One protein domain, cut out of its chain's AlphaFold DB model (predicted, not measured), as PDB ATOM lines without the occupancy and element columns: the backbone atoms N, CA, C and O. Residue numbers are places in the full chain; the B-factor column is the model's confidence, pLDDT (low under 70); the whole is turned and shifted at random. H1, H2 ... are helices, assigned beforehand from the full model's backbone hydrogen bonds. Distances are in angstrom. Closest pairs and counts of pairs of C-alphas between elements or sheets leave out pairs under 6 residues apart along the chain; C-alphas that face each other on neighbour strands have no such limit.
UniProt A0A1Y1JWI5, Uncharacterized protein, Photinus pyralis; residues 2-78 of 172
ATOM      1  N   CYS A   2     -17.161  -2.923  13.426       67.69
ATOM      2  CA  CYS A   2     -15.947  -3.668  13.029       67.69
ATOM      3  C   CYS A   2     -15.006  -4.043  14.188       67.69
ATOM      4  O   CYS A   2     -14.564  -5.184  14.264       67.69
ATOM      5  N   LYS A   3     -14.762  -3.131  15.140       77.44
ATOM      6  CA  LYS A   3     -13.979  -3.435  16.352       77.44
ATOM      7  C   LYS A   3     -14.606  -4.558  17.191       77.44
ATOM      8  O   LYS A   3     -13.901  -5.474  17.589       77.44
ATOM      9  N   MET A   4     -15.924  -4.514  17.397       80.12
ATOM     10  CA  MET A   4     -16.658  -5.520  18.179       80.12
ATOM     11  C   MET A   4     -16.604  -6.897  17.499       80.12
ATOM     12  O   MET A   4     -16.328  -7.899  18.150       80.12
ATOM     13  N   VAL A   5     -16.784  -6.934  16.173       77.44
ATOM     14  CA  VAL A   5     -16.684  -8.165  15.370       77.44
ATOM     15  C   VAL A   5     -15.274  -8.755  15.440       77.44
ATOM     16  O   VAL A   5     -15.129  -9.958  15.640       77.44
ATOM     17  N   MET A   6     -14.235  -7.923  15.321       79.44
ATOM     18  CA  MET A   6     -12.840  -8.368  15.414       79.44
ATOM     19  C   MET A   6     -12.509  -8.908  16.810       79.44
ATOM     20  O   MET A   6     -11.974 -10.007  16.930       79.44
ATOM     21  N   GLU A   7     -12.879  -8.189  17.873       82.94
ATOM     22  CA  GLU A   7     -12.644  -8.627  19.255       82.94
ATOM     23  C   GLU A   7     -13.347  -9.948  19.568       82.94
ATOM     24  O   GLU A   7     -12.775 -10.809  20.236       82.94
ATOM     25  N   ARG A   8     -14.558 -10.145  19.040       84.75
ATOM     26  CA  ARG A   8     -15.302 -11.394  19.193       84.75
ATOM     27  C   ARG A   8     -14.703 -12.544  18.380       84.75
ATOM     28  O   ARG A   8     -14.623 -13.660  18.884       84.75
ATOM     29  N   SER A   9     -14.255 -12.280  17.153       79.94
ATOM     30  CA  SER A   9     -13.756 -13.317  16.235       79.94
ATOM     31  C   SER A   9     -12.463 -13.982  16.712       79.94
ATOM     32  O   SER A   9     -12.233 -15.149  16.410       79.94
ATOM     33  N   PHE A  10     -11.631 -13.270  17.478       80.19
ATOM     34  CA  PHE A  10     -10.343 -13.783  17.962       80.19
ATOM     35  C   PHE A  10     -10.332 -14.132  19.459       80.19
ATOM     36  O   PHE A  10      -9.294 -14.531  19.986       80.19
ATOM     37  N   ASN A  11     -11.466 -14.011  20.159       84.50
ATOM     38  CA  ASN A  11     -11.556 -14.282  21.591       84.50
ATOM     39  C   ASN A  11     -12.464 -15.483  21.879       84.50
ATOM     40  O   ASN A  11     -13.685 -15.404  21.769       84.50
ATOM     41  N   VAL A  12     -11.854 -16.579  22.337       82.38
ATOM     42  CA  VAL A  12     -12.536 -17.846  22.653       82.38
ATOM     43  C   VAL A  12     -13.662 -17.668  23.684       82.38
ATOM     44  O   VAL A  12     -14.684 -18.343  23.591       82.38
ATOM     45  N   PHE A  13     -13.526 -16.738  24.637       81.19
ATOM     46  CA  PHE A  13     -14.557 -16.487  25.650       81.19
ATOM     47  C   PHE A  13     -15.747 -15.696  25.096       81.19
ATOM     48  O   PHE A  13     -16.882 -15.962  25.482       81.19
ATOM     49  N   LEU A  14     -15.502 -14.753  24.179       84.69
ATOM     50  CA  LEU A  14     -16.555 -13.963  23.523       84.69
ATOM     51  C   LEU A  14     -17.216 -14.718  22.362       84.69
ATOM     52  O   LEU A  14     -18.297 -14.345  21.910       84.69
ATOM     53  N   PHE A  15     -16.580 -15.786  21.880       83.50
ATOM     54  CA  PHE A  15     -17.154 -16.656  20.863       83.50
ATOM     55  C   PHE A  15     -18.422 -17.362  21.368       83.50
ATOM     56  O   PHE A  15     -19.374 -17.537  20.612       83.50
ATOM     57  N   ASN A  16     -18.463 -17.726  22.655       86.56
ATOM     58  CA  ASN A  16     -19.634 -18.338  23.273       86.56
ATOM     59  C   ASN A  16     -20.732 -17.294  23.560       86.56
ATOM     60  O   ASN A  16     -20.534 -16.390  24.372       86.56
ATOM     61  N   ASP A  17     -21.911 -17.464  22.951       85.06
ATOM     62  CA  ASP A  17     -23.039 -16.523  23.069       85.06
ATOM     63  C   ASP A  17     -23.495 -16.287  24.515       85.06
ATOM     64  O   ASP A  17     -23.841 -15.164  24.887       85.06
ATOM     65  N   PHE A  18     -23.476 -17.332  25.350       87.50
ATOM     66  CA  PHE A  18     -23.896 -17.220  26.743       87.50
ATOM     67  C   PHE A  18     -22.946 -16.310  27.522       87.50
ATOM     68  O   PHE A  18     -23.398 -15.343  28.130       87.50
ATOM     69  N   LEU A  19     -21.636 -16.558  27.459       87.38
ATOM     70  CA  LEU A  19     -20.642 -15.715  28.136       87.38
ATOM     71  C   LEU A  19     -20.625 -14.292  27.573       87.38
ATOM     72  O   LEU A  19     -20.535 -13.326  28.332       87.38
ATOM     73  N   TYR A  20     -20.773 -14.158  26.257       88.75
ATOM     74  CA  TYR A  20     -20.818 -12.870  25.582       88.75
ATOM     75  C   TYR A  20     -21.980 -11.995  26.066       88.75
ATOM     76  O   TYR A  20     -21.787 -10.797  26.281       88.75
ATOM     77  N   SER A  21     -23.148 -12.588  26.337       89.00
ATOM     78  CA  SER A  21     -24.337 -11.863  26.806       89.00
ATOM     79  C   SER A  21     -24.140 -11.098  28.126       89.00
ATOM     80  O   SER A  21     -24.823 -10.103  28.370       89.00
ATOM     81  N   PHE A  22     -23.173 -11.511  28.954       89.44
ATOM     82  CA  PHE A  22     -22.830 -10.841  30.215       89.44
ATOM     83  C   PHE A  22     -21.826  -9.696  30.053       89.44
ATOM     84  O   PHE A  22     -21.480  -9.027  31.027       89.44
ATOM     85  N   THR A  23     -21.323  -9.463  28.843       89.69
ATOM     86  CA  THR A  23     -20.302  -8.447  28.593       89.69
ATOM     87  C   THR A  23     -20.913  -7.090  28.269       89.69
ATOM     88  O   THR A  23     -22.014  -6.982  27.729       89.69
ATOM     89  N   LYS A  24     -20.155  -6.022  28.539       89.56
ATOM     90  CA  LYS A  24     -20.515  -4.668  28.096       89.56
ATOM     91  C   LYS A  24     -20.602  -4.577  26.564       89.56
ATOM     92  O   LYS A  24     -21.456  -3.874  26.038       89.56
ATOM     93  N   LEU A  25     -19.753  -5.332  25.865       87.50
ATOM     94  CA  LEU A  25     -19.688  -5.364  24.404       87.50
ATOM     95  C   LEU A  25     -21.023  -5.804  23.780       87.50
ATOM     96  O   LEU A  25     -21.490  -5.178  22.833       87.50
ATOM     97  N   TYR A  26     -21.690  -6.798  24.375       88.88
ATOM     98  CA  TYR A  26     -23.026  -7.228  23.953       88.88
ATOM     99  C   TYR A  26     -24.089  -6.129  24.109       88.88
ATOM    100  O   TYR A  26     -24.971  -5.986  23.262       88.88
ATOM    101  N   GLN A  27     -24.014  -5.325  25.176       90.44
ATOM    102  CA  GLN A  27     -24.944  -4.209  25.378       90.44
ATOM    103  C   GLN A  27     -24.753  -3.130  24.304       90.44
ATOM    104  O   GLN A  27     -25.732  -2.700  23.695       90.44
ATOM    105  N   GLU A  28     -23.501  -2.758  24.024       91.06
ATOM    106  CA  GLU A  28     -23.149  -1.786  22.979       91.06
ATOM    107  C   GLU A  28     -23.571  -2.280  21.580       91.06
ATOM    108  O   GLU A  28     -24.131  -1.517  20.788       91.06
ATOM    109  N   GLU A  29     -23.385  -3.571  21.280       90.12
ATOM    110  CA  GLU A  29     -23.864  -4.186  20.038       90.12
ATOM    111  C   GLU A  29     -25.391  -4.125  19.927       90.12
ATOM    112  O   GLU A  29     -25.923  -3.708  18.897       90.12
ATOM    113  N   LYS A  30     -26.113  -4.491  20.991       91.25
ATOM    114  CA  LYS A  30     -27.580  -4.480  21.006       91.25
ATOM    115  C   LYS A  30     -28.147  -3.075  20.801       91.25
ATOM    116  O   LYS A  30     -29.141  -2.915  20.092       91.25
ATOM    117  N   GLU A  31     -27.529  -2.058  21.396       93.19
ATOM    118  CA  GLU A  31     -27.916  -0.661  21.187       93.19
ATOM    119  C   GLU A  31     -27.695  -0.214  19.738       93.19
ATOM    120  O   GLU A  31     -28.602   0.370  19.137       93.19
ATOM    121  N   ALA A  32     -26.538  -0.544  19.156       91.50
ATOM    122  CA  ALA A  32     -26.225  -0.233  17.765       91.50
ATOM    123  C   ALA A  32     -27.182  -0.936  16.784       91.50
ATOM    124  O   ALA A  32     -27.709  -0.298  15.871       91.50
ATOM    125  N   LEU A  33     -27.464  -2.225  17.003       90.12
ATOM    126  CA  LEU A  33     -28.417  -2.991  16.196       90.12
ATOM    127  C   LEU A  33     -29.831  -2.416  16.294       90.12
ATOM    128  O   LEU A  33     -30.512  -2.295  15.280       90.12
ATOM    129  N   ARG A  34     -30.264  -2.000  17.490       93.69
ATOM    130  CA  ARG A  34     -31.573  -1.360  17.676       93.69
ATOM    131  C   ARG A  34     -31.684  -0.060  16.881       93.69
ATOM    132  O   ARG A  34     -32.717   0.180  16.258       93.69
ATOM    133  N   TYR A  35     -30.636   0.762  16.898       92.69
ATOM    134  CA  TYR A  35     -30.596   1.996  16.117       92.69
ATOM    135  C   TYR A  35     -30.705   1.703  14.616       92.69
ATOM    136  O   TYR A  35     -31.602   2.231  13.961       92.69
ATOM    137  N   LEU A  36     -29.868   0.803  14.092       91.12
ATOM    138  CA  LEU A  36     -29.895   0.405  12.680       91.12
ATOM    139  C   LEU A  36     -31.264  -0.122  12.263       91.12
ATOM    140  O   LEU A  36     -31.826   0.341  11.273       91.12
ATOM    141  N   TYR A  37     -31.828  -1.029  13.064       91.81
ATOM    142  CA  TYR A  37     -33.148  -1.587  12.814       91.81
ATOM    143  C   TYR A  37     -34.199  -0.479  12.693       91.81
ATOM    144  O   TYR A  37     -34.945  -0.452  11.715       91.81
ATOM    145  N   SER A  38     -34.219   0.469  13.641       93.75
ATOM    146  CA  SER A  38     -35.170   1.586  13.635       93.75
ATOM    147  C   SER A  38     -35.000   2.524  12.437       93.75
ATOM    148  O   SER A  38     -35.991   2.978  11.870       93.75
ATOM    149  N   SER A  39     -33.761   2.770  12.011       92.06
ATOM    150  CA  SER A  39     -33.457   3.606  10.850       92.06
ATOM    151  C   SER A  39     -33.957   2.966   9.553       92.06
ATOM    152  O   SER A  39     -34.633   3.629   8.768       92.06
ATOM    153  N   PHE A  40     -33.701   1.670   9.348       91.38
ATOM    154  CA  PHE A  40     -34.193   0.952   8.167       91.38
ATOM    155  C   PHE A  40     -35.719   0.819   8.161       91.38
ATOM    156  O   PHE A  40     -36.340   0.987   7.113       91.38
ATOM    157  N   GLU A  41     -36.344   0.610   9.322       91.94
ATOM    158  CA  GLU A  41     -37.806   0.638   9.453       91.94
ATOM    159  C   GLU A  41     -38.405   1.976   9.015       91.94
ATOM    160  O   GLU A  41     -39.421   2.003   8.321       91.94
ATOM    161  N   ASN A  42     -37.781   3.093   9.392       92.31
ATOM    162  CA  ASN A  42     -38.253   4.415   8.987       92.31
ATOM    163  C   ASN A  42     -38.172   4.592   7.465       92.31
ATOM    164  O   ASN A  42     -39.163   4.990   6.859       92.31
ATOM    165  N   ILE A  43     -37.059   4.191   6.840       89.88
ATOM    166  CA  ILE A  43     -36.884   4.231   5.376       89.88
ATOM    167  C   ILE A  43     -37.965   3.403   4.669       89.88
ATOM    168  O   ILE A  43     -38.584   3.859   3.705       89.88
ATOM    169  N   ILE A  44     -38.223   2.186   5.158       90.31
ATOM    170  CA  ILE A  44     -39.239   1.292   4.589       90.31
ATOM    171  C   ILE A  44     -40.632   1.920   4.696       90.31
ATOM    172  O   ILE A  44     -41.389   1.900   3.725       90.31
ATOM    173  N   LYS A  45     -40.976   2.497   5.854       90.69
ATOM    174  CA  LYS A  45     -42.273   3.155   6.081       90.69
ATOM    175  C   LYS A  45     -42.458   4.382   5.201       90.69
ATOM    176  O   LYS A  45     -43.511   4.528   4.586       90.69
ATOM    177  N   GLU A  46     -41.448   5.245   5.125       88.75
ATOM    178  CA  GLU A  46     -41.467   6.428   4.264       88.75
ATOM    179  C   GLU A  46     -41.696   6.028   2.809       88.75
ATOM    180  O   GLU A  46     -42.607   6.548   2.160       88.75
ATOM    181  N   ARG A  47     -40.948   5.034   2.312       87.12
ATOM    182  CA  ARG A  47     -41.099   4.583   0.929       87.12
ATOM    183  C   ARG A  47     -42.448   3.922   0.667       87.12
ATOM    184  O   ARG A  47     -43.084   4.222  -0.338       87.12
ATOM    185  N   HIS A  48     -42.926   3.089   1.588       84.75
ATOM    186  CA  HIS A  48     -44.250   2.475   1.492       84.75
ATOM    187  C   HIS A  48     -45.367   3.528   1.407       84.75
ATOM    188  O   HIS A  48     -46.273   3.408   0.582       84.75
ATOM    189  N   ASN A  49     -45.295   4.585   2.220       86.19
ATOM    190  CA  ASN A  49     -46.280   5.669   2.202       86.19
ATOM    191  C   ASN A  49     -46.262   6.449   0.881       86.19
ATOM    192  O   ASN A  49     -47.323   6.827   0.387       86.19
ATOM    193  N   LEU A  50     -45.083   6.661   0.287       82.94
ATOM    194  CA  LEU A  50     -44.963   7.298  -1.028       82.94
ATOM    195  C   LEU A  50     -45.652   6.473  -2.122       82.94
ATOM    196  O   LEU A  50     -46.441   7.028  -2.886       82.94
ATOM    197  N   ILE A  51     -45.417   5.156  -2.150       79.00
ATOM    198  CA  ILE A  51     -46.052   4.240  -3.113       79.00
ATOM    199  C   ILE A  51     -47.576   4.248  -2.946       79.00
ATOM    200  O   ILE A  51     -48.306   4.301  -3.935       79.00
ATOM    201  N   TYR A  52     -48.060   4.220  -1.700       78.25
ATOM    202  CA  TYR A  52     -49.493   4.208  -1.407       78.25
ATOM    203  C   TYR A  52     -50.193   5.518  -1.809       78.25
ATOM    204  O   TYR A  52     -51.277   5.477  -2.385       78.25
ATOM    205  N   ASN A  53     -49.583   6.674  -1.524       79.44
ATOM    206  CA  ASN A  53     -50.216   7.983  -1.720       79.44
ATOM    207  C   ASN A  53     -50.122   8.512  -3.156       79.44
ATOM    208  O   ASN A  53     -51.057   9.162  -3.622       79.44
ATOM    209  N   HIS A  54     -49.002   8.287  -3.844       69.94
ATOM    210  CA  HIS A  54     -48.737   8.911  -5.146       69.94
ATOM    211  C   HIS A  54     -48.775   7.930  -6.325       69.94
ATOM    212  O   HIS A  54     -48.684   8.363  -7.475       69.94
ATOM    213  N   GLY A  55     -48.925   6.624  -6.071       65.44
ATOM    214  CA  GLY A  55     -48.684   5.598  -7.087       65.44
ATOM    215  C   GLY A  55     -47.215   5.589  -7.532       65.44
ATOM    216  O   GLY A  55     -46.415   6.413  -7.099       65.44
ATOM    217  N   ASN A  56     -46.815   4.647  -8.384       63.19
ATOM    218  CA  ASN A  56     -45.437   4.603  -8.878       63.19
ATOM    219  C   ASN A  56     -45.213   5.746  -9.894       63.19
ATOM    220  O   ASN A  56     -45.610   5.635 -11.051       63.19
ATOM    221  N   CYS A  57     -44.666   6.877  -9.437       56.56
ATOM    222  CA  CYS A  57     -44.682   8.146 -10.177       56.56
ATOM    223  C   CYS A  57     -43.678   8.220 -11.338       56.56
ATOM    224  O   CYS A  57     -43.825   9.082 -12.198       56.56
ATOM    225  N   ASP A  58     -42.650   7.365 -11.343       58.50
ATOM    226  CA  ASP A  58     -41.444   7.570 -12.161       58.50
ATOM    227  C   ASP A  58     -41.173   6.432 -13.163       58.50
ATOM    228  O   ASP A  58     -40.198   6.454 -13.907       58.50
ATOM    229  N   GLY A  59     -42.008   5.386 -13.195       58.28
ATOM    230  CA  GLY A  59     -41.840   4.228 -14.093       58.28
ATOM    231  C   GLY A  59     -40.575   3.378 -13.853       58.28
ATOM    232  O   GLY A  59     -40.516   2.234 -14.300       58.28
ATOM    233  N   SER A  60     -39.592   3.891 -13.113       62.50
ATOM    234  CA  SER A  60     -38.393   3.188 -12.672       62.50
ATOM    235  C   SER A  60     -38.656   2.520 -11.324       62.50
ATOM    236  O   SER A  60     -38.633   3.151 -10.268       62.50
ATOM    237  N   LEU A  61     -38.952   1.222 -11.362       72.69
ATOM    238  CA  LEU A  61     -39.059   0.392 -10.165       72.69
ATOM    239  C   LEU A  61     -37.689   0.295  -9.491       72.69
ATOM    240  O   LEU A  61     -36.777  -0.353 -10.011       72.69
ATOM    241  N   THR A  62     -37.541   0.904  -8.314       85.06
ATOM    242  CA  THR A  62     -36.354   0.662  -7.490       85.06
ATOM    243  C   THR A  62     -36.421  -0.738  -6.869       85.06
ATOM    244  O   THR A  62     -37.489  -1.342  -6.755       85.06
ATOM    245  N   PHE A  63     -35.278  -1.262  -6.420       86.56
ATOM    246  CA  PHE A  63     -35.209  -2.554  -5.723       86.56
ATOM    247  C   PHE A  63     -36.173  -2.639  -4.527       86.56
ATOM    248  O   PHE A  63     -36.843  -3.655  -4.333       86.56
ATOM    249  N   LEU A  64     -36.270  -1.562  -3.740       87.25
ATOM    250  CA  LEU A  64     -37.173  -1.501  -2.593       87.25
ATOM    251  C   LEU A  64     -38.640  -1.511  -3.036       87.25
ATOM    252  O   LEU A  64     -39.444  -2.233  -2.451       87.25
ATOM    253  N   ASP A  65     -38.971  -0.768  -4.093       86.12
ATOM    254  CA  ASP A  65     -40.330  -0.738  -4.641       86.12
ATOM    255  C   ASP A  65     -40.740  -2.137  -5.133       86.12
ATOM    256  O   ASP A  65     -41.824  -2.613  -4.804       86.12
ATOM    257  N   PHE A  66     -39.836  -2.852  -5.811       86.19
ATOM    258  CA  PHE A  66     -40.062  -4.231  -6.252       86.19
ATOM    259  C   PHE A  66     -40.378  -5.183  -5.085       86.19
ATOM    260  O   PHE A  66     -41.373  -5.906  -5.129       86.19
ATOM    261  N   ILE A  67     -39.572  -5.172  -4.018       87.69
ATOM    262  CA  ILE A  67     -39.794  -6.056  -2.860       87.69
ATOM    263  C   ILE A  67     -41.091  -5.701  -2.121       87.69
ATOM    264  O   ILE A  67     -41.824  -6.595  -1.683       87.69
ATOM    265  N   LEU A  68     -41.396  -4.408  -1.981       85.88
ATOM    266  CA  LEU A  68     -42.634  -3.950  -1.349       85.88
ATOM    267  C   LEU A  68     -43.865  -4.350  -2.166       85.88
ATOM    268  O   LEU A  68     -44.849  -4.823  -1.594       85.88
ATOM    269  N   GLU A  69     -43.808  -4.230  -3.491       82.31
ATOM    270  CA  GLU A  69     -44.885  -4.679  -4.371       82.31
ATOM    271  C   GLU A  69     -45.087  -6.197  -4.319       82.31
ATOM    272  O   GLU A  69     -46.229  -6.650  -4.236       82.31
ATOM    273  N   GLU A  70     -44.016  -6.991  -4.320       82.94
ATOM    274  CA  GLU A  70     -44.103  -8.453  -4.205       82.94
ATOM    275  C   GLU A  70     -44.716  -8.882  -2.862       82.94
ATOM    276  O   GLU A  70     -45.576  -9.768  -2.823       82.94
ATOM    277  N   LYS A  71     -44.363  -8.195  -1.766       81.94
ATOM    278  CA  LYS A  71     -45.006  -8.382  -0.457       81.94
ATOM    279  C   LYS A  71     -46.510  -8.088  -0.517       81.94
ATOM    280  O   LYS A  71     -47.294  -8.883  -0.002       81.94
ATOM    281  N   LEU A  72     -46.918  -6.976  -1.136       78.75
ATOM    282  CA  LEU A  72     -48.324  -6.555  -1.206       78.75
ATOM    283  C   LEU A  72     -49.168  -7.437  -2.140       78.75
ATOM    284  O   LEU A  72     -50.295  -7.786  -1.796       78.75
ATOM    285  N   LYS A  73     -48.637  -7.791  -3.316       79.44
ATOM    286  CA  LYS A  73     -49.376  -8.492  -4.379       79.44
ATOM    287  C   LYS A  73     -49.354 -10.008  -4.223       79.44
ATOM    288  O   LYS A  73     -50.359 -10.656  -4.499       79.44
ATOM    289  N   LYS A  74     -48.212 -10.582  -3.829       75.25
ATOM    290  CA  LYS A  74     -47.990 -12.038  -3.850       75.25
ATOM    291  C   LYS A  74     -47.733 -12.648  -2.473       75.25
ATOM    292  O   LYS A  74     -47.654 -13.868  -2.381       75.25
ATOM    293  N   GLN A  75     -47.594 -11.828  -1.424       76.88
ATOM    294  CA  GLN A  75     -47.259 -12.263  -0.058       76.88
ATOM    295  C   GLN A  75     -46.008 -13.160   0.013       76.88
ATOM    296  O   GLN A  75     -45.856 -13.971   0.923       76.88
ATOM    297  N   THR A  76     -45.093 -13.011  -0.946       78.12
ATOM    298  CA  THR A  76     -43.872 -13.825  -1.061       78.12
ATOM    299  C   THR A  76     -42.816 -13.446  -0.028       78.12
ATOM    300  O   THR A  76     -42.006 -14.287   0.354       78.12
ATOM    301  N   PHE A  77     -42.837 -12.203   0.457       82.81
ATOM    302  CA  PHE A  77     -41.896 -11.699   1.455       82.81
ATOM    303  C   PHE A  77     -42.580 -11.395   2.788       82.81
ATOM    304  O   PHE A  77     -43.568 -10.662   2.855       82.81
ATOM    305  N   THR A  78     -42.000 -11.900   3.880       88.19
ATOM    306  CA  THR A  78     -42.356 -11.458   5.234       88.19
ATOM    307  C   THR A  78     -41.826 -10.046   5.479       88.19
ATOM    308  O   THR A  78     -40.902  -9.585   4.812       88.19
TER     309      THR A  78
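What this domain is: This is residues 2 to 78 of the 172 residues of an uncharacterized protein of Photinus pyralis (UniProt A0A1Y1JWI5). One long helix, H4, makes a shaft with a small head at each end: the short helices H1, H2 and H3 gather near its first residues, and near its last residues the chain folds back through residues 55 to 62 into H5, which crosses the shaft. Between the two heads, residues 31 to 42 of H4 are bare. You will find 77 printed residues with five named helices, in the order H1, H2, H3, H4, H5, and no named strand; the class is all helix. The whole is extended, a rod with a radius of gyration of the C-alphas of 18.9 A and spans of 52 by 21 by 18 A.

How they stand to each other: Begin with H4, residues 24 to 54. Its residues 44 to 51 alone touch H5, residues 63 to 74, which touches it with residues 64 to 68 alone; the closest C-alphas are those of His 48 and Leu 68, 7.2 A apart. Their lines stand at 72 degrees, only just about perpendicular. Now go to the other end of H4, where H1, residues 2 to 9, is close but not clearly touching: the closest C-alphas, of Met 4 and Leu 25, are 6.9 A apart. These two run opposite ways at a steep tilt of 53 degrees. H3, residues 17 to 21, is also close to H4 but not clearly touching, with the closest C-alphas, of Tyr 20 and Tyr 26, 6.3 A apart. H2, residues 12 to 15, touches H1 only at the corner, where the closest C-alphas, of Arg 8 and Leu 14, are 5.2 A apart. H2 and H3 only just touch, with 3 pairs of C-alphas within 8 A, and only at the corner; the closest are those of Leu 14 and Tyr 20, 4.9 A apart. H5 is apart from H1, H2 and H3. Look along the backbones of H1, H3, H4 and H5: every O i to N i+4 pair is within hydrogen-bond range. H2 is too short for such a pair, and its one O i to N i+3 pair is not within range.

Where its parts are: Find C-alpha 24 at (-20.515, -4.668, 28.096); from there H4 runs 45.7 A to C-alpha 54 at (-48.737, 8.911, -5.146). H5 measures 16.0 A and ends at C-alpha 74, (-47.990, -12.038, -3.850). H1 measures 10.4 A, H2 5.1 A and H3 6.1 A.

The domain as a whole: The two C-alphas farthest apart, of Val 12 and His 54, are 52.9 A apart. The printed part has no cut and no long link. Residues 70 to 75, of which 70 to 74 belong to H5, stand free. The mean pLDDT of the printed part is 83.4; look for values under 70 at residue 2 and residues 54 to 60.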